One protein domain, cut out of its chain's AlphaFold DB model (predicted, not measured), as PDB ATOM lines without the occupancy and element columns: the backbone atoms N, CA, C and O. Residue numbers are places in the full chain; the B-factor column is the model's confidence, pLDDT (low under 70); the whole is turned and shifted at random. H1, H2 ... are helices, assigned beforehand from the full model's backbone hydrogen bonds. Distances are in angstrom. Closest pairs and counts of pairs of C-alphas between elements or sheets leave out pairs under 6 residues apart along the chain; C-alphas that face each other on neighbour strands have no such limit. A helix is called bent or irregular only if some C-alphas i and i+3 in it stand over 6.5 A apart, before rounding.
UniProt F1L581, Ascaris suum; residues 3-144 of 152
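This is residues 3 to 144 of the 152 residues of a protein of Ascaris suum (UniProt F1L581). The long helix H4 runs through the middle of a compact group of helices, with H1 and H2 on one side, H3 on another, and H5 beside H3. Short H6 follows H5 after a tight link and packs on residues 114 to 118 of H5, at a steep angle to it, and in the tail 131 to 144 residues 142 to 143 pair with residues 30 to 31; residues 60 to 68 stick out. The printed part has 142 residues with six named helices, H1 to H6, and no named strand: all helix. It is compact, with a radius of gyration of the C-alphas of 16.0 A and spans of 47 by 39 by 32 A.

H4, residues 69 to 90, measures 29.2 A from C-alpha 69 at (173.081, 129.108, 135.539), with a kink of 34 degrees near residue 80. H1 is residues 3 to 19, 23.4 A, from (169.187, 124.333, 148.707). H2 is residues 33 to 42, H3 45 to 61, H5 101 to 121, 30.3 A, and H6 124 to 130, ending at (163.911, 157.073, 154.590). H2 is irregular, C-alphas 36 and 39 being 7.1 A apart; H4 only just, with 82 and 85 at 6.7 A.

The hub H4 touches H2, about perpendicular at 74 degrees, closest C-alphas Phe 34 and Val 81, 6.3 A. H3 and H4 form a hairpin, Val 47 and Ala 84 closest at 6.4 A. Residues 8 to 12 of H1 touch H4, Tyr 8 and Thr 73 closest at 5.2 A. H5 touches H3 the same way, a shallow tilt of 22 degrees, Leu 50 and Leu 111 closest at 7.2 A. H6 touches H5, Tyr 118 and Pro 124 closest at 6.6 A. Every O i to N i+4 pair is within hydrogen-bond range in H1, H3 and H5, against 4 of 6 in H2, 16 of 18 in H4 and 2 of 3 in H6.

The C-alphas of Gly 22 and Gln 102, the two farthest apart, are 48.1 A apart. The printed part has no cut; H1 to H2 is a long link. Residues 121 to 122 and 139 to 140 are under 70 in pLDDT.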
ATOM      1  N   VAL A   3     168.117 125.017 149.472       83.75
ATOM      2  CA  VAL A   3     169.187 124.333 148.707       83.75
ATOM      3  C   VAL A   3     169.612 125.116 147.459       83.75
ATOM      4  O   VAL A   3     170.803 125.260 147.197       83.75
ATOM      5  N   ARG A   4     168.650 125.683 146.721       89.88
ATOM      6  CA  ARG A   4     168.934 126.465 145.509       89.88
ATOM      7  C   ARG A   4     169.643 127.793 145.807       89.88
ATOM      8  O   ARG A   4     170.477 128.206 145.019       89.88
ATOM      9  N   LEU A   5     169.377 128.419 146.956       94.25
ATOM     10  CA  LEU A   5     170.076 129.646 147.359       94.25
ATOM     11  C   LEU A   5     171.542 129.345 147.701       94.25
ATOM     12  O   LEU A   5     172.448 130.034 147.241       94.25
ATOM     13  N   GLY A   6     171.774 128.249 148.432       93.31
ATOM     14  CA  GLY A   6     173.122 127.760 148.731       93.31
ATOM     15  C   GLY A   6     173.911 127.350 147.481       93.31
ATOM     16  O   GLY A   6     175.130 127.508 147.450       93.31
ATOM     17  N   PHE A   7     173.235 126.875 146.429       94.38
ATOM     18  CA  PHE A   7     173.868 126.615 145.134       94.38
ATOM     19  C   PHE A   7     174.460 127.891 144.519       94.38
ATOM     20  O   PHE A   7     175.634 127.883 144.148       94.38
ATOM     21  N   TYR A   8     173.707 128.997 144.468       95.44
ATOM     22  CA  TYR A   8     174.217 130.263 143.920       95.44
ATOM     23  C   TYR A   8     175.402 130.806 144.720       95.44
ATOM     24  O   TYR A   8     176.355 131.319 144.131       95.44
ATOM     25  N   TYR A   9     175.368 130.655 146.049       95.19
ATOM     26  CA  TYR A   9     176.496 130.997 146.913       95.19
ATOM     27  C   TYR A   9     177.742 130.178 146.570       95.19
ATOM     28  O   TYR A   9     178.781 130.749 146.252       95.19
ATOM     29  N   ARG A  10     177.640 128.844 146.547       92.81
ATOM     30  CA  ARG A  10     178.783 127.968 146.237       92.81
ATOM     31  C   ARG A  10     179.339 128.206 144.841       92.81
ATOM     32  O   ARG A  10     180.552 128.207 144.658       92.81
ATOM     33  N   ARG A  11     178.463 128.419 143.860       93.19
ATOM     34  CA  ARG A  11     178.874 128.726 142.491       93.19
ATOM     35  C   ARG A  11     179.637 130.046 142.428       93.19
ATOM     36  O   ARG A  11     180.727 130.083 141.866       93.19
ATOM     37  N   SER A  12     179.088 131.091 143.042       93.56
ATOM     38  CA  SER A  12     179.735 132.397 143.156       93.56
ATOM     39  C   SER A  12     181.098 132.307 143.832       93.56
ATOM     40  O   SER A  12     182.069 132.869 143.339       93.56
ATOM     41  N   LEU A  13     181.174 131.565 144.938       91.06
ATOM     42  CA  LEU A  13     182.409 131.345 145.677       91.06
ATOM     43  C   LEU A  13     183.448 130.651 144.789       91.06
ATOM     44  O   LEU A  13     184.573 131.121 144.681       91.06
ATOM     45  N   GLY A  14     183.065 129.584 144.085       89.19
ATOM     46  CA  GLY A  14     183.951 128.896 143.145       89.19
ATOM     47  C   GLY A  14     184.419 129.788 141.993       89.19
ATOM     48  O   GLY A  14     185.582 129.731 141.609       89.19
ATOM     49  N   GLU A  15     183.549 130.640 141.447       89.81
ATOM     50  CA  GLU A  15     183.930 131.592 140.397       89.81
ATOM     51  C   GLU A  15     184.933 132.636 140.909       89.81
ATOM     52  O   GLU A  15     185.978 132.828 140.281       89.81
ATOM     53  N   VAL A  16     184.670 133.250 142.064       88.94
ATOM     54  CA  VAL A  16     185.556 134.259 142.660       88.94
ATOM     55  C   VAL A  16     186.900 133.649 143.058       88.94
ATOM     56  O   VAL A  16     187.943 134.183 142.690       88.94
ATOM     57  N   LEU A  17     186.900 132.501 143.741       83.94
ATOM     58  CA  LEU A  17     188.122 131.896 144.273       83.94
ATOM     59  C   LEU A  17     188.990 131.214 143.212       83.94
ATOM     60  O   LEU A  17     190.214 131.250 143.323       83.94
ATOM     61  N   LEU A  18     188.384 130.592 142.196       83.12
ATOM     62  CA  LEU A  18     189.130 129.783 141.224       83.12
ATOM     63  C   LEU A  18     189.415 130.514 139.913       83.12
ATOM     64  O   LEU A  18     190.403 130.198 139.257       83.12
ATOM     65  N   LYS A  19     188.548 131.445 139.490       82.25
ATOM     66  CA  LYS A  19     188.631 132.048 138.147       82.25
ATOM     67  C   LYS A  19     189.023 133.518 138.156       82.25
ATOM     68  O   LYS A  19     189.623 133.978 137.193       82.25
ATOM     69  N   GLN A  20     188.660 134.256 139.202       82.38
ATOM     70  CA  GLN A  20     188.879 135.707 139.259       82.38
ATOM     71  C   GLN A  20     190.170 136.092 139.988       82.38
ATOM     72  O   GLN A  20     190.537 137.265 140.024       82.38
ATOM     73  N   ARG A  21     190.894 135.113 140.541       79.12
ATOM     74  CA  ARG A  21     192.161 135.352 141.232       79.12
ATOM     75  C   ARG A  21     193.333 135.305 140.264       79.12
ATOM     76  O   ARG A  21     193.584 134.274 139.646       79.12
ATOM     77  N   GLY A  22     194.100 136.395 140.204       75.62
ATOM     78  CA  GLY A  22     195.374 136.427 139.474       75.62
ATOM     79  C   GLY A  22     196.429 135.489 140.077       75.62
ATOM     80  O   GLY A  22     197.230 134.914 139.348       75.62
ATOM     81  N   ASN A  23     196.392 135.286 141.400       77.06
ATOM     82  CA  ASN A  23     197.199 134.296 142.108       77.06
ATOM     83  C   ASN A  23     196.319 133.510 143.103       77.06
ATOM     84  O   ASN A  23     195.936 134.070 144.132       77.06
ATOM     85  N   PRO A  24     196.025 132.220 142.851       70.62
ATOM     86  CA  PRO A  24     195.238 131.375 143.752       70.62
ATOM     87  C   PRO A  24     195.847 131.173 145.148       70.62
ATOM     88  O   PRO A  24     195.124 130.803 146.067       70.62
ATOM     89  N   MET A  25     197.147 131.438 145.316       71.00
ATOM     90  CA  MET A  25     197.876 131.312 146.585       71.00
ATOM     91  C   MET A  25     198.005 132.635 147.349       71.00
ATOM     92  O   MET A  25     198.593 132.662 148.426       71.00
ATOM     93  N   SER A  26     197.505 133.751 146.804       74.44
ATOM     94  CA  SER A  26     197.519 135.028 147.527       74.44
ATOM     95  C   SER A  26     196.588 134.938 148.753       74.44
ATOM     96  O   SER A  26     195.528 134.314 148.681       74.44
ATOM     97  N   GLY A  27     196.968 135.557 149.871       70.25
ATOM     98  CA  GLY A  27     196.124 135.715 151.064       70.25
ATOM     99  C   GLY A  27     195.360 137.041 151.085       70.25
ATOM    100  O   GLY A  27     194.921 137.474 152.143       70.25
ATOM    101  N   GLU A  28     195.278 137.737 149.948       76.75
ATOM    102  CA  GLU A  28     194.580 139.019 149.866       76.75
ATOM    103  C   GLU A  28     193.105 138.879 150.226       76.75
ATOM    104  O   GLU A  28     192.410 137.952 149.800       76.75
ATOM    105  N   LEU A  29     192.645 139.871 150.977       75.75
ATOM    106  CA  LEU A  29     191.267 140.021 151.383       75.75
ATOM    107  C   LEU A  29     190.389 140.290 150.150       75.75
ATOM    108  O   LEU A  29     190.651 141.218 149.380       75.75
ATOM    109  N   ILE A  30     189.338 139.493 149.961       83.38
ATOM    110  CA  ILE A  30     188.426 139.649 148.822       83.38
ATOM    111  C   ILE A  30     187.207 140.442 149.278       83.38
ATOM    112  O   ILE A  30     186.371 139.922 150.011       83.38
ATOM    113  N   SER A  31     187.086 141.690 148.829       83.81
ATOM    114  CA  SER A  31     185.916 142.530 149.109       83.81
ATOM    115  C   SER A  31     184.715 142.076 148.275       83.81
ATOM    116  O   SER A  31     184.527 142.524 147.143       83.81
ATOM    117  N   ASP A  32     183.892 141.193 148.835       89.31
ATOM    118  CA  ASP A  32     182.665 140.700 148.212       89.31
ATOM    119  C   ASP A  32     181.563 140.590 149.281       89.31
ATOM    120  O   ASP A  32     181.520 139.596 150.014       89.31
ATOM    121  N   PRO A  33     180.653 141.583 149.378       88.81
ATOM    122  CA  PRO A  33     179.647 141.618 150.435       88.81
ATOM    123  C   PRO A  33     178.702 140.420 150.361       88.81
ATOM    124  O   PRO A  33     178.300 139.898 151.392       88.81
ATOM    125  N   PHE A  34     178.388 139.921 149.160       92.81
ATOM    126  CA  PHE A  34     177.556 138.730 149.013       92.81
ATOM    127  C   PHE A  34     178.241 137.511 149.632       92.81
ATOM    128  O   PHE A  34     177.634 136.799 150.427       92.81
ATOM    129  N   LEU A  35     179.503 137.260 149.285       92.38
ATOM    130  CA  LEU A  35     180.212 136.086 149.783       92.38
ATOM    131  C   LEU A  35     180.555 136.183 151.272       92.38
ATOM    132  O   LEU A  35     180.515 135.158 151.953       92.38
ATOM    133  N   ALA A  36     180.854 137.385 151.766       89.69
ATOM    134  CA  ALA A  36     181.160 137.626 153.169       89.69
ATOM    135  C   ALA A  36     179.924 137.457 154.068       89.69
ATOM    136  O   ALA A  36     180.005 136.808 155.109       89.69
ATOM    137  N   THR A  37     178.762 137.987 153.665       91.69
ATOM    138  CA  THR A  37     177.579 138.003 154.543       91.69
ATOM    139  C   THR A  37     176.615 136.846 154.307       91.69
ATOM    140  O   THR A  37     175.806 136.553 155.189       91.69
ATOM    141  N   PHE A  38     176.661 136.157 153.158       94.06
ATOM    142  CA  PHE A  38     175.719 135.065 152.871       94.06
ATOM    143  C   PHE A  38     175.719 133.964 153.938       94.06
ATOM    144  O   PHE A  38     174.621 133.604 154.361       94.06
ATOM    145  N   PRO A  39     176.868 133.445 154.419       92.50
ATOM    146  CA  PRO A  39     176.875 132.424 155.467       92.50
ATOM    147  C   PRO A  39     176.177 132.884 156.749       92.50
ATOM    148  O   PRO A  39     175.388 132.135 157.309       92.50
ATOM    149  N   ILE A  40     176.391 134.138 157.154       91.56
ATOM    150  CA  ILE A  40     175.803 134.702 158.373       91.56
ATOM    151  C   ILE A  40     174.290 134.884 158.207       91.56
ATOM    152  O   ILE A  40     173.499 134.509 159.068       91.56
ATOM    153  N   VAL A  41     173.859 135.417 157.062       93.50
ATOM    154  CA  VAL A  41     172.431 135.555 156.751       93.50
ATOM    155  C   VAL A  41     171.759 134.189 156.609       93.50
ATOM    156  O   VAL A  41     170.593 134.056 156.966       93.50
ATOM    157  N   ALA A  42     172.470 133.162 156.138       94.12
ATOM    158  CA  ALA A  42     171.930 131.812 156.006       94.12
ATOM    159  C   ALA A  42     171.525 131.185 157.354       94.12
ATOM    160  O   ALA A  42     170.683 130.283 157.363       94.12
ATOM    161  N   GLU A  43     172.066 131.680 158.470       92.69
ATOM    162  CA  GLU A  43     171.674 131.295 159.833       92.69
ATOM    163  C   GLU A  43     170.400 132.018 160.317       92.69
ATOM    164  O   GLU A  43     169.761 131.578 161.273       92.69
ATOM    165  N   GLN A  44     169.973 133.082 159.628       94.25
ATOM    166  CA  GLN A  44     168.768 133.858 159.938       94.25
ATOM    167  C   GLN A  44     167.605 133.417 159.042       94.25
ATOM    168  O   GLN A  44     167.432 133.878 157.909       94.25
ATOM    169  N   LEU A  45     166.796 132.484 159.554       93.94
ATOM    170  CA  LEU A  45     165.725 131.835 158.785       93.94
ATOM    171  C   LEU A  45     164.695 132.826 158.228       93.94
ATOM    172  O   LEU A  45     164.221 132.654 157.106       93.94
ATOM    173  N   ASP A  46     164.376 133.872 158.985       95.19
ATOM    174  CA  ASP A  46     163.400 134.896 158.616       95.19
ATOM    175  C   ASP A  46     163.871 135.762 157.433       95.19
ATOM    176  O   ASP A  46     163.117 135.993 156.482       95.19
ATOM    177  N   VAL A  47     165.143 136.167 157.429       95.31
ATOM    178  CA  VAL A  47     165.762 136.888 156.307       95.31
ATOM    179  C   VAL A  47     165.873 135.975 155.084       95.31
ATOM    180  O   VAL A  47     165.547 136.388 153.969       95.31
ATOM    181  N   MET A  48     166.272 134.714 155.270       95.75
ATOM    182  CA  MET A  48     166.360 133.745 154.172       95.75
ATOM    183  C   MET A  48     165.004 133.448 153.533       95.75
ATOM    184  O   MET A  48     164.915 133.279 152.311       95.75
ATOM    185  N   ASP A  49     163.934 133.429 154.324       95.62
ATOM    186  CA  ASP A  49     162.575 133.305 153.814       95.62
ATOM    187  C   ASP A  49     162.147 134.517 152.987       95.62
ATOM    188  O   ASP A  49     161.569 134.344 151.904       95.62
ATOM    189  N   LEU A  50     162.492 135.731 153.427       94.69
ATOM    190  CA  LEU A  50     162.276 136.943 152.643       94.69
ATOM    191  C   LEU A  50     163.011 136.870 151.296       94.69
ATOM    192  O   LEU A  50     162.364 137.010 150.254       94.69
ATOM    193  N   VAL A  51     164.319 136.590 151.304       95.25
ATOM    194  CA  VAL A  51     165.149 136.476 150.087       95.25
ATOM    195  C   VAL A  51     164.577 135.432 149.136       95.25
ATOM    196  O   VAL A  51     164.418 135.698 147.946       95.25
ATOM    197  N   ARG A  52     164.213 134.252 149.651       95.19
ATOM    198  CA  ARG A  52     163.576 133.195 148.860       95.19
ATOM    199  C   ARG A  52     162.296 133.697 148.200       95.19
ATOM    200  O   ARG A  52     162.078 133.419 147.022       95.19
ATOM    201  N   SER A  53     161.449 134.407 148.945       94.00
ATOM    202  CA  SER A  53     160.175 134.909 148.424       94.00
ATOM    203  C   SER A  53     160.381 135.909 147.280       94.00
ATOM    204  O   SER A  53     159.795 135.734 146.212       94.00
ATOM    205  N   LEU A  54     161.292 136.870 147.456       93.00
ATOM    206  CA  LEU A  54     161.641 137.870 146.447       93.00
ATOM    207  C   LEU A  54     162.312 137.231 145.229       93.00
ATOM    208  O   LEU A  54     162.032 137.601 144.091       93.00
ATOM    209  N   TRP A  55     163.153 136.220 145.449       93.88
ATOM    210  CA  TRP A  55     163.788 135.485 144.365       93.88
ATOM    211  C   TRP A  55     162.780 134.703 143.523       93.88
ATOM    212  O   TRP A  55     162.836 134.741 142.296       93.88
ATOM    213  N   VAL A  56     161.808 134.039 144.153       92.38
ATOM    214  CA  VAL A  56     160.725 133.348 143.435       92.38
ATOM    215  C   VAL A  56     159.873 134.336 142.634       92.38
ATOM    216  O   VAL A  56     159.501 134.035 141.500       92.38
ATOM    217  N   GLU A  57     159.574 135.512 143.186       90.88
ATOM    218  CA  GLU A  57     158.871 136.585 142.471       90.88
ATOM    219  C   GLU A  57     159.684 137.074 141.259       90.88
ATOM    220  O   GLU A  57     159.150 137.159 140.150       90.88
ATOM    221  N   LYS A  58     160.997 137.281 141.426       90.12
ATOM    222  CA  LYS A  58     161.908 137.641 140.331       90.12
ATOM    223  C   LYS A  58     161.953 136.554 139.254       90.12
ATOM    224  O   LYS A  58     161.789 136.867 138.078       90.12
ATOM    225  N   LEU A  59     162.078 135.280 139.628       90.06
ATOM    226  CA  LEU A  59     162.045 134.156 138.688       90.06
ATOM    227  C   LEU A  59     160.742 134.115 137.882       90.06
ATOM    228  O   LEU A  59     160.783 133.931 136.667       90.06
ATOM    229  N   LYS A  60     159.592 134.349 138.525       89.06
ATOM    230  CA  LYS A  60     158.292 134.427 137.839       89.06
ATOM    231  C   LYS A  60     158.224 135.582 136.841       89.06
ATOM    232  O   LYS A  60     157.680 135.394 135.756       89.06
ATOM    233  N   SER A  61     158.800 136.743 137.173       87.38
ATOM    234  CA  SER A  61     158.807 137.927 136.289       87.38
ATOM    235  C   SER A  61     159.478 137.677 134.936       87.38
ATOM    236  O   SER A  61     159.220 138.370 133.957       87.38
ATOM    237  N   TYR A  62     160.318 136.650 134.867       85.06
ATOM    238  CA  TYR A  62     161.065 136.296 133.680       85.06
ATOM    239  C   TYR A  62     160.371 135.292 132.746       85.06
ATOM    240  O   TYR A  62     160.861 135.048 131.638       85.06
ATOM    241  N   GLY A  63     159.246 134.710 133.166       81.56
ATOM    242  CA  GLY A  63     158.523 133.697 132.398       81.56
ATOM    243  C   GLY A  63     159.325 132.408 132.160       81.56
ATOM    244  O   GLY A  63     160.228 132.062 132.917       81.56
ATOM    245  N   ASN A  64     158.994 131.686 131.085       80.19
ATOM    246  CA  ASN A  64     159.530 130.345 130.794       80.19
ATOM    247  C   ASN A  64     160.860 130.343 130.016       80.19
ATOM    248  O   ASN A  64     161.278 129.297 129.515       80.19
ATOM    249  N   LYS A  65     161.524 131.496 129.859       83.31
ATOM    250  CA  LYS A  65     162.822 131.541 129.175       83.31
ATOM    251  C   LYS A  65     163.871 130.842 130.035       83.31
ATOM    252  O   LYS A  65     164.156 131.272 131.151       83.31
ATOM    253  N   LYS A  66     164.448 129.766 129.498       82.38
ATOM    254  CA  LYS A  66     165.576 129.079 130.127       82.38
ATOM    255  C   LYS A  66     166.777 130.025 130.132       82.38
ATOM    256  O   LYS A  66     167.117 130.577 129.089       82.38
ATOM    257  N   ARG A  67     167.388 130.192 131.298       85.00
ATOM    258  CA  ARG A  67     168.637 130.932 131.471       85.00
ATOM    259  C   ARG A  67     169.793 129.997 131.709       85.00
ATOM    260  O   ARG A  67     169.606 128.874 132.184       85.00
ATOM    261  N   GLU A  68     170.979 130.496 131.412       91.75
ATOM    262  CA  GLU A  68     172.195 129.879 131.904       91.75
ATOM    263  C   GLU A  68     172.304 130.060 133.420       91.75
ATOM    264  O   GLU A  68     171.866 131.058 133.995       91.75
ATOM    265  N   GLU A  69     172.909 129.080 134.085       90.50
ATOM    266  CA  GLU A  69     173.081 129.108 135.539       90.50
ATOM    267  C   GLU A  69     173.943 130.287 136.010       90.50
ATOM    268  O   GLU A  69     173.742 130.790 137.114       90.50
ATOM    269  N   SER A  70     174.897 130.731 135.188       90.44
ATOM    270  CA  SER A  70     175.741 131.908 135.426       90.44
ATOM    271  C   SER A  70     174.909 133.190 135.499       90.44
ATOM    272  O   SER A  70     175.016 133.936 136.471       90.44
ATOM    273  N   GLU A  71     174.037 133.411 134.512       92.50
ATOM    274  CA  GLU A  71     173.114 134.551 134.460       92.50
ATOM    275  C   GLU A  71     172.157 134.529 135.658       92.50
ATOM    276  O   GLU A  71     171.972 135.530 136.350       92.50
ATOM    277  N   GLU A  72     171.586 133.360 135.958       93.31
ATOM    278  CA  GLU A  72     170.687 133.192 137.097       93.31
ATOM    279  C   GLU A  72     171.392 133.474 138.437       93.31
ATOM    280  O   GLU A  72     170.826 134.137 139.308       93.31
ATOM    281  N   THR A  73     172.646 133.037 138.585       94.81
ATOM    282  CA  THR A  73     173.473 133.303 139.774       94.81
ATOM    283  C   THR A  73     173.774 134.790 139.928       94.81
ATOM    284  O   THR A  73     173.657 135.320 141.031       94.81
ATOM    285  N   ALA A  74     174.108 135.484 138.837       94.00
ATOM    286  CA  ALA A  74     174.350 136.924 138.857       94.00
ATOM    287  C   ALA A  74     173.099 137.706 139.296       94.00
ATOM    288  O   ALA A  74     173.182 138.561 140.176       94.00
ATOM    289  N   HIS A  75     171.926 137.355 138.766       94.19
ATOM    290  CA  HIS A  75     170.664 137.968 139.188       94.19
ATOM    291  C   HIS A  75     170.296 137.650 140.636       94.19
ATOM    292  O   HIS A  75     169.755 138.504 141.338       94.19
ATOM    293  N   PHE A  76     170.593 136.441 141.113       95.50
ATOM    294  CA  PHE A  76     170.396 136.123 142.520       95.50
ATOM    295  C   PHE A  76     171.278 136.992 143.425       95.50
ATOM    296  O   PHE A  76     170.786 137.520 144.424       95.50
ATOM    297  N   ARG A  77     172.556 137.184 143.069       95.31
ATOM    298  CA  ARG A  77     173.474 138.064 143.811       95.31
ATOM    299  C   ARG A  77     172.944 139.493 143.883       95.31
ATOM    300  O   ARG A  77     172.967 140.088 144.954       95.31
ATOM    301  N   GLU A  78     172.431 140.016 142.772       93.19
ATOM    302  CA  GLU A  78     171.807 141.342 142.718       93.19
ATOM    303  C   GLU A  78     170.623 141.444 143.691       93.19
ATOM    304  O   GLU A  78     170.565 142.367 144.503       93.19
ATOM    305  N   VAL A  79     169.714 140.462 143.674       93.56
ATOM    306  CA  VAL A  79     168.589 140.416 144.620       93.56
ATOM    307  C   VAL A  79     169.093 140.359 146.058       93.56
ATOM    308  O   VAL A  79     168.581 141.090 146.897       93.56
ATOM    309  N   TYR A  80     170.099 139.537 146.359       94.81
ATOM    310  CA  TYR A  80     170.647 139.423 147.709       94.81
ATOM    311  C   TYR A  80     171.244 140.745 148.209       94.81
ATOM    312  O   TYR A  80     170.900 141.195 149.304       94.81
ATOM    313  N   VAL A  81     172.115 141.380 147.417       91.31
ATOM    314  CA  VAL A  81     172.791 142.630 147.806       91.31
ATOM    315  C   VAL A  81     171.775 143.756 148.002       91.31
ATOM    316  O   VAL A  81     171.875 144.524 148.954       91.31
ATOM    317  N   ASN A  82     170.734 143.797 147.172       90.19
ATOM    318  CA  ASN A  82     169.663 144.783 147.289       90.19
ATOM    319  C   ASN A  82     168.638 144.461 148.390       90.19
ATOM    320  O   ASN A  82     167.682 145.214 148.563       90.19
ATOM    321  N   THR A  83     168.773 143.345 149.116       91.88
ATOM    322  CA  THR A  83     167.787 142.924 150.123       91.88
ATOM    323  C   THR A  83     168.448 142.477 151.424       91.88
ATOM    324  O   THR A  83     168.580 143.271 152.350       91.88
ATOM    325  N   ALA A  84     168.884 141.223 151.509       92.94
ATOM    326  CA  ALA A  84     169.470 140.628 152.704       92.94
ATOM    327  C   ALA A  84     170.673 141.402 153.237       92.94
ATOM    328  O   ALA A  84     170.759 141.611 154.441       92.94
ATOM    329  N   PHE A  85     171.573 141.845 152.360       89.50
ATOM    330  CA  PHE A  85     172.743 142.616 152.777       89.50
ATOM    331  C   PHE A  85     172.341 143.930 153.466       89.50
ATOM    332  O   PHE A  85     172.818 144.236 154.557       89.50
ATOM    333  N   VAL A  86     171.383 144.654 152.875       87.31
ATOM    334  CA  VAL A  86     170.812 145.877 153.457       87.31
ATOM    335  C   VAL A  86     170.201 145.599 154.833       87.31
ATOM    336  O   VAL A  86     170.451 146.332 155.786       87.31
ATOM    337  N   LEU A  87     169.422 144.526 154.955       88.50
ATOM    338  CA  LEU A  87     168.739 144.171 156.199       88.50
ATOM    339  C   LEU A  87     169.684 143.697 157.305       88.50
ATOM    340  O   LEU A  87     169.413 143.950 158.474       88.50
ATOM    341  N   TYR A  88     170.752 142.994 156.937       85.56
ATOM    342  CA  TYR A  88     171.701 142.415 157.878       85.56
ATOM    343  C   TYR A  88     172.624 143.473 158.491       85.56
ATOM    344  O   TYR A  88     172.744 143.537 159.712       85.56
ATOM    345  N   ASP A  89     173.256 144.301 157.654       77.31
ATOM    346  CA  ASP A  89     174.349 145.175 158.102       77.31
ATOM    347  C   ASP A  89     173.903 146.633 158.281       77.31
ATOM    348  O   ASP A  89     174.361 147.347 159.174       77.31
ATOM    349  N   VAL A  90     172.952 147.086 157.457       81.75
ATOM    350  CA  VAL A  90     172.612 148.510 157.351       81.75
ATOM    351  C   VAL A  90     171.395 148.879 158.197       81.75
ATOM    352  O   VAL A  90     171.377 149.939 158.824       81.75
ATOM    353  N   ILE A  91     170.378 148.020 158.266       86.25
ATOM    354  CA  ILE A  91     169.163 148.293 159.042       86.25
ATOM    355  C   ILE A  91     169.347 147.870 160.509       86.25
ATOM    356  O   ILE A  91     169.773 146.749 160.784       86.25
ATOM    357  N   PRO A  92     169.017 148.731 161.492       84.69
ATOM    358  CA  PRO A  92     169.029 148.357 162.900       84.69
ATOM    359  C   PRO A  92     167.867 147.403 163.196       84.69
ATOM    360  O   PRO A  92     166.765 147.824 163.538       84.69
ATOM    361  N   MET A  93     168.128 146.110 163.050       89.75
ATOM    362  CA  MET A  93     167.209 145.027 163.378       89.75
ATOM    363  C   MET A  93     167.659 144.338 164.681       89.75
ATOM    364  O   MET A  93     168.870 144.207 164.889       89.75
ATOM    365  N   PRO A  94     166.733 143.905 165.564       92.44
ATOM    366  CA  PRO A  94     167.080 143.079 166.721       92.44
ATOM    367  C   PRO A  94     167.875 141.838 166.300       92.44
ATOM    368  O   PRO A  94     167.628 141.303 165.217       92.44
ATOM    369  N   GLU A  95     168.807 141.365 167.130       92.75
ATOM    370  CA  GLU A  95     169.558 140.133 166.841       92.75
ATOM    371  C   GLU A  95     168.607 138.949 166.650       92.75
ATOM    372  O   GLU A  95     167.555 138.872 167.282       92.75
ATOM    373  N   PHE A  96     168.935 138.049 165.725       94.38
ATOM    374  CA  PHE A  96     168.080 136.901 165.447       94.38
ATOM    375  C   PHE A  96     168.121 135.917 166.619       94.38
ATOM    376  O   PHE A  96     169.170 135.351 166.917       94.38
ATOM    377  N   ASP A  97     166.968 135.679 167.239       95.19
ATOM    378  CA  ASP A  97     166.799 134.679 168.291       95.19
ATOM    379  C   ASP A  97     165.531 133.864 168.023       95.19
ATOM    380  O   ASP A  97     164.405 134.331 168.209       95.19
ATOM    381  N   LEU A  98     165.723 132.620 167.577       92.69
ATOM    382  CA  LEU A  98     164.634 131.696 167.266       92.69
ATOM    383  C   LEU A  98     163.792 131.336 168.503       92.69
ATOM    384  O   LEU A  98     162.636 130.938 168.364       92.69
ATOM    385  N   LEU A  99     164.361 131.456 169.703       96.44
ATOM    386  CA  LEU A  99     163.707 131.100 170.959       96.44
ATOM    387  C   LEU A  99     162.935 132.270 171.574       96.44
ATOM    388  O   LEU A  99     162.220 132.064 172.555       96.44
ATOM    389  N   ASN A 100     163.042 133.474 171.003       96.94
ATOM    390  CA  ASN A 100     162.395 134.677 171.509       96.94
ATOM    391  C   ASN A 100     161.285 135.168 170.556       96.94
ATOM    392  O   ASN A 100     161.554 135.870 169.577       96.94
ATOM    393  N   PRO A 101     160.006 134.866 170.850       95.62
ATOM    394  CA  PRO A 101     158.888 135.241 169.985       95.62
ATOM    395  C   PRO A 101     158.712 136.752 169.816       95.62
ATOM    396  O   PRO A 101     158.257 137.193 168.763       95.62
ATOM    397  N   GLN A 102     159.065 137.545 170.834       96.88
ATOM    398  CA  GLN A 102     158.950 139.003 170.781       96.88
ATOM    399  C   GLN A 102     159.946 139.581 169.772       96.88
ATOM    400  O   GLN A 102     159.567 140.366 168.904       96.88
ATOM    401  N   VAL A 103     161.196 139.115 169.826       96.06
ATOM    402  CA  VAL A 103     162.238 139.468 168.854       96.06
ATOM    403  C   VAL A 103     161.825 139.061 167.440       96.06
ATOM    404  O   VAL A 103     161.911 139.871 166.518       96.06
ATOM    405  N   LEU A 104     161.307 137.842 167.253       96.31
ATOM    406  CA  LEU A 104     160.832 137.391 165.940       96.31
ATOM    407  C   LEU A 104     159.662 138.236 165.415       96.31
ATOM    408  O   LEU A 104     159.607 138.514 164.218       96.31
ATOM    409  N   ALA A 105     158.746 138.674 166.281       96.69
ATOM    410  CA  ALA A 105     157.634 139.539 165.894       96.69
ATOM    411  C   ALA A 105     158.110 140.935 165.453       96.69
ATOM    412  O   ALA A 105     157.637 141.457 164.440       96.69
ATOM    413  N   GLU A 106     159.073 141.523 166.168       95.69
ATOM    414  CA  GLU A 106     159.683 142.809 165.807       95.69
ATOM    415  C   GLU A 106     160.427 142.724 164.473       95.69
ATOM    416  O   GLU A 106     160.207 143.540 163.572       95.69
ATOM    417  N   ARG A 107     161.252 141.684 164.302       95.94
ATOM    418  CA  ARG A 107     161.956 141.411 163.044       95.94
ATOM    419  C   ARG A 107     160.978 141.189 161.895       95.94
ATOM    420  O   ARG A 107     161.138 141.783 160.833       95.94
ATOM    421  N   PHE A 108     159.913 140.417 162.111       95.69
ATOM    422  CA  PHE A 108     158.870 140.201 161.109       95.69
ATOM    423  C   PHE A 108     158.220 141.513 160.648       95.69
ATOM    424  O   PHE A 108     158.012 141.696 159.447       95.69
ATOM    425  N   ALA A 109     157.935 142.444 161.564       94.31
ATOM    426  CA  ALA A 109     157.385 143.752 161.209       94.31
ATOM    427  C   ALA A 109     158.344 144.558 160.312       94.31
ATOM    428  O   ALA A 109     157.909 145.120 159.304       94.31
ATOM    429  N   ILE A 110     159.645 144.549 160.628       91.88
ATOM    430  CA  ILE A 110     160.692 145.196 159.818       91.88
ATOM    431  C   ILE A 110     160.774 144.554 158.427       91.88
ATOM    432  O   ILE A 110     160.704 145.256 157.416       91.88
ATOM    433  N   LEU A 111     160.863 143.222 158.357       93.62
ATOM    434  CA  LEU A 111     160.967 142.475 157.098       93.62
ATOM    435  C   LEU A 111     159.734 142.671 156.212       93.62
ATOM    436  O   LEU A 111     159.858 142.808 154.994       93.62
ATOM    437  N   LYS A 112     158.542 142.720 156.814       92.62
ATOM    438  CA  LYS A 112     157.292 142.994 156.104       92.62
ATOM    439  C   LYS A 112     157.287 144.402 155.511       92.62
ATOM    440  O   LYS A 112     157.035 144.540 154.315       92.62
ATOM    441  N   ALA A 113     157.617 145.421 156.309       89.38
ATOM    442  CA  ALA A 113     157.688 146.805 155.841       89.38
ATOM    443  C   ALA A 113     158.724 146.972 154.717       89.38
ATOM    444  O   ALA A 113     158.452 147.609 153.698       89.38
ATOM    445  N   PHE A 114     159.891 146.332 154.858       89.38
ATOM    446  CA  PHE A 114     160.903 146.292 153.809       89.38
ATOM    447  C   PHE A 114     160.368 145.650 152.528       89.38
ATOM    448  O   PHE A 114     160.506 146.228 151.451       89.38
ATOM    449  N   LYS A 115     159.723 144.478 152.624       89.44
ATOM    450  CA  LYS A 115     159.178 143.770 151.460       89.44
ATOM    451  C   LYS A 115     158.154 144.615 150.704       89.44
ATOM    452  O   LYS A 115     158.233 144.705 149.482       89.44
ATOM    453  N   GLU A 116     157.210 145.231 151.412       87.88
ATOM    454  CA  GLU A 116     156.167 146.076 150.817       87.88
ATOM    455  C   GLU A 116     156.776 147.260 150.044       87.88
ATOM    456  O   GLU A 116     156.369 147.554 148.914       87.88
ATOM    457  N   GLN A 117     157.819 147.889 150.593       82.81
ATOM    458  CA  GLN A 117     158.533 148.961 149.905       82.81
ATOM    459  C   GLN A 117     159.369 148.451 148.719       82.81
ATOM    460  O   GLN A 117     159.337 149.053 147.640       82.81
ATOM    461  N   TYR A 118     160.087 147.338 148.894       81.88
ATOM    462  CA  TYR A 118     160.943 146.752 147.863       81.88
ATOM    463  C   TYR A 118     160.136 146.309 146.639       81.88
ATOM    464  O   TYR A 118     160.523 146.614 145.516       81.88
ATOM    465  N   VAL A 119     158.979 145.666 146.829       74.69
ATOM    466  CA  VAL A 119     158.087 145.271 145.723       74.69
ATOM    467  C   VAL A 119     157.557 146.490 144.955       74.69
ATOM    468  O   VAL A 119     157.319 146.402 143.753       74.69
ATOM    469  N   THR A 120     157.409 147.641 145.617       74.75
ATOM    470  CA  THR A 120     156.837 148.847 145.001       74.75
ATOM    471  C   THR A 120     157.836 149.622 144.131       74.75
ATOM    472  O   THR A 120     157.433 150.222 143.139       74.75
ATOM    473  N   ASN A 121     159.125 149.666 144.493       69.12
ATOM    474  CA  ASN A 121     160.128 150.469 143.767       69.12
ATOM    475  C   ASN A 121     161.327 149.676 143.236       69.12
ATOM    476  O   ASN A 121     162.048 150.185 142.385       69.12
ATOM    477  N   THR A 122     161.562 148.449 143.709       69.25
ATOM    478  CA  THR A 122     162.789 147.671 143.429       69.25
ATOM    479  C   THR A 122     164.083 148.447 143.706       69.25
ATOM    480  O   THR A 122     165.130 148.134 143.151       69.25
ATOM    481  N   ASP A 123     164.016 149.461 144.571       77.50
ATOM    482  CA  ASP A 123     165.129 150.352 144.874       77.50
ATOM    483  C   ASP A 123     165.430 150.324 146.382       77.50
ATOM    484  O   ASP A 123     164.691 150.932 147.173       77.50
ATOM    485  N   PRO A 124     166.496 149.623 146.807       75.62
ATOM    486  CA  PRO A 124     166.910 149.608 148.204       75.62
ATOM    487  C   PRO A 124     167.405 150.971 148.692       75.62
ATOM    488  O   PRO A 124     167.251 151.274 149.873       75.62
ATOM    489  N   LEU A 125     167.945 151.829 147.819       78.31
ATOM    490  CA  LEU A 125     168.444 153.153 148.206       78.31
ATOM    491  C   LEU A 125     167.303 154.053 148.677       78.31
ATOM    492  O   LEU A 125     167.456 154.844 149.610       78.31
ATOM    493  N   LYS A 126     166.116 153.885 148.094       78.50
ATOM    494  CA  LYS A 126     164.919 154.576 148.565       78.50
ATOM    495  C   LYS A 126     164.516 154.134 149.972       78.50
ATOM    496  O   LYS A 126     164.106 154.977 150.758       78.50
ATOM    497  N   TYR A 127     164.658 152.851 150.308       76.56
ATOM    498  CA  TYR A 127     164.441 152.372 151.680       76.56
ATOM    499  C   TYR A 127     165.482 152.963 152.633       76.56
ATOM    500  O   TYR A 127     165.131 153.511 153.675       76.56
ATOM    501  N   LEU A 128     166.752 152.933 152.238       78.94
ATOM    502  CA  LEU A 128     167.861 153.464 153.027       78.94
ATOM    503  C   LEU A 128     167.756 154.975 153.279       78.94
ATOM    504  O   LEU A 128     168.077 155.438 154.368       78.94
ATOM    505  N   SER A 129     167.268 155.753 152.311       81.81
ATOM    506  CA  SER A 129     167.135 157.212 152.464       81.81
ATOM    507  C   SER A 129     166.019 157.639 153.422       81.81
ATOM    508  O   SER A 129     166.053 158.758 153.932       81.81
ATOM    509  N   THR A 130     165.041 156.770 153.695       81.62
ATOM    510  CA  THR A 130     163.911 157.073 154.590       81.62
ATOM    511  C   THR A 130     164.043 156.448 155.978       81.62
ATOM    512  O   THR A 130     163.213 156.724 156.841       81.62
ATOM    513  N   HIS A 131     165.059 155.613 156.212       80.69
ATOM    514  CA  HIS A 131     165.243 154.881 157.466       80.69
ATOM    515  C   HIS A 131     166.584 155.209 158.121       80.69
ATOM    516  O   HIS A 131     167.560 155.577 157.470       80.69
ATOM    517  N   ARG A 132     166.648 155.055 159.449       83.19
ATOM    518  CA  ARG A 132     167.928 155.124 160.159       83.19
ATOM    519  C   ARG A 132     168.775 153.921 159.766       83.19
ATOM    520  O   ARG A 132     168.308 152.791 159.872       83.19
ATOM    521  N   CYS A 133     170.010 154.189 159.366       84.00
ATOM    522  CA  CYS A 133     170.945 153.192 158.869       84.00
ATOM    523  C   CYS A 133     172.239 153.225 159.687       84.00
ATOM    524  O   CYS A 133     172.664 154.292 160.141       84.00
ATOM    525  N   LYS A 134     172.864 152.065 159.870       83.12
ATOM    526  CA  LYS A 134     174.221 151.949 160.404       83.12
ATOM    527  C   LYS A 134     175.239 152.242 159.289       83.12
ATOM    528  O   LYS A 134     174.951 151.959 158.124       83.12
ATOM    529  N   PRO A 135     176.411 152.819 159.612       82.12
ATOM    530  CA  PRO A 135     177.513 152.903 158.662       82.12
ATOM    531  C   PRO A 135     177.918 151.509 158.176       82.12
ATOM    532  O   PRO A 135     177.982 150.574 158.968       82.12
ATOM    533  N   VAL A 136     178.202 151.401 156.881       78.94
ATOM    534  CA  VAL A 136     178.677 150.178 156.222       78.94
ATOM    535  C   VAL A 136     180.122 149.917 156.653       78.94
ATOM    536  O   VAL A 136     180.984 150.771 156.425       78.94
ATOM    537  N   ASP A 137     180.401 148.757 157.251       80.25
ATOM    538  CA  ASP A 137     181.774 148.339 157.557       80.25
ATOM    539  C   ASP A 137     182.404 147.643 156.345       80.25
ATOM    540  O   ASP A 137     182.173 146.467 156.069       80.25
ATOM    541  N   ILE A 138     183.234 148.389 155.617       71.25
ATOM    542  CA  ILE A 138     183.900 147.917 154.398       71.25
ATOM    543  C   ILE A 138     184.838 146.735 154.694       71.25
ATOM    544  O   ILE A 138     184.990 145.846 153.857       71.25
ATOM    545  N   PHE A 139     185.459 146.695 155.877       69.88
ATOM    546  CA  PHE A 139     186.404 145.633 156.234       69.88
ATOM    547  C   PHE A 139     185.691 144.374 156.731       69.88
ATOM    548  O   PHE A 139     186.165 143.268 156.476       69.88
ATOM    549  N   GLY A 140     184.524 144.526 157.363       68.00
ATOM    550  CA  GLY A 140     183.637 143.418 157.733       68.00
ATOM    551  C   GLY A 140     183.005 142.687 156.538       68.00
ATOM    552  O   GLY A 140     182.463 141.597 156.697       68.00
ATOM    553  N   GLN A 141     183.095 143.253 155.330       70.88
ATOM    554  CA  GLN A 141     182.469 142.737 154.101       70.88
ATOM    555  C   GLN A 141     183.445 142.014 153.178       70.88
ATOM    556  O   GLN A 141     183.228 141.893 151.968       70.88
ATOM    557  N   ALA A 142     184.536 141.535 153.755       75.75
ATOM    558  CA  ALA A 142     185.611 140.944 153.007       75.75
ATOM    559  C   ALA A 142     185.861 139.502 153.458       75.75
ATOM    560  O   ALA A 142     185.782 139.166 154.638       75.75
ATOM    561  N   ILE A 143     186.111 138.627 152.489       74.00
ATOM    562  CA  ILE A 143     186.335 137.206 152.726       74.00
ATOM    563  C   ILE A 143     187.779 137.017 153.179       74.00
ATOM    564  O   ILE A 143     188.712 137.354 152.445       74.00
ATOM    565  N   ASP A 144     187.945 136.426 154.359       71.56
ATOM    566  CA  ASP A 144     189.239 135.998 154.882       71.56
ATOM    567  C   ASP A 144     189.494 134.524 154.552       71.56
ATOM    568  O   ASP A 144     189.043 133.630 155.257       71.56
TER     569      ASP A 144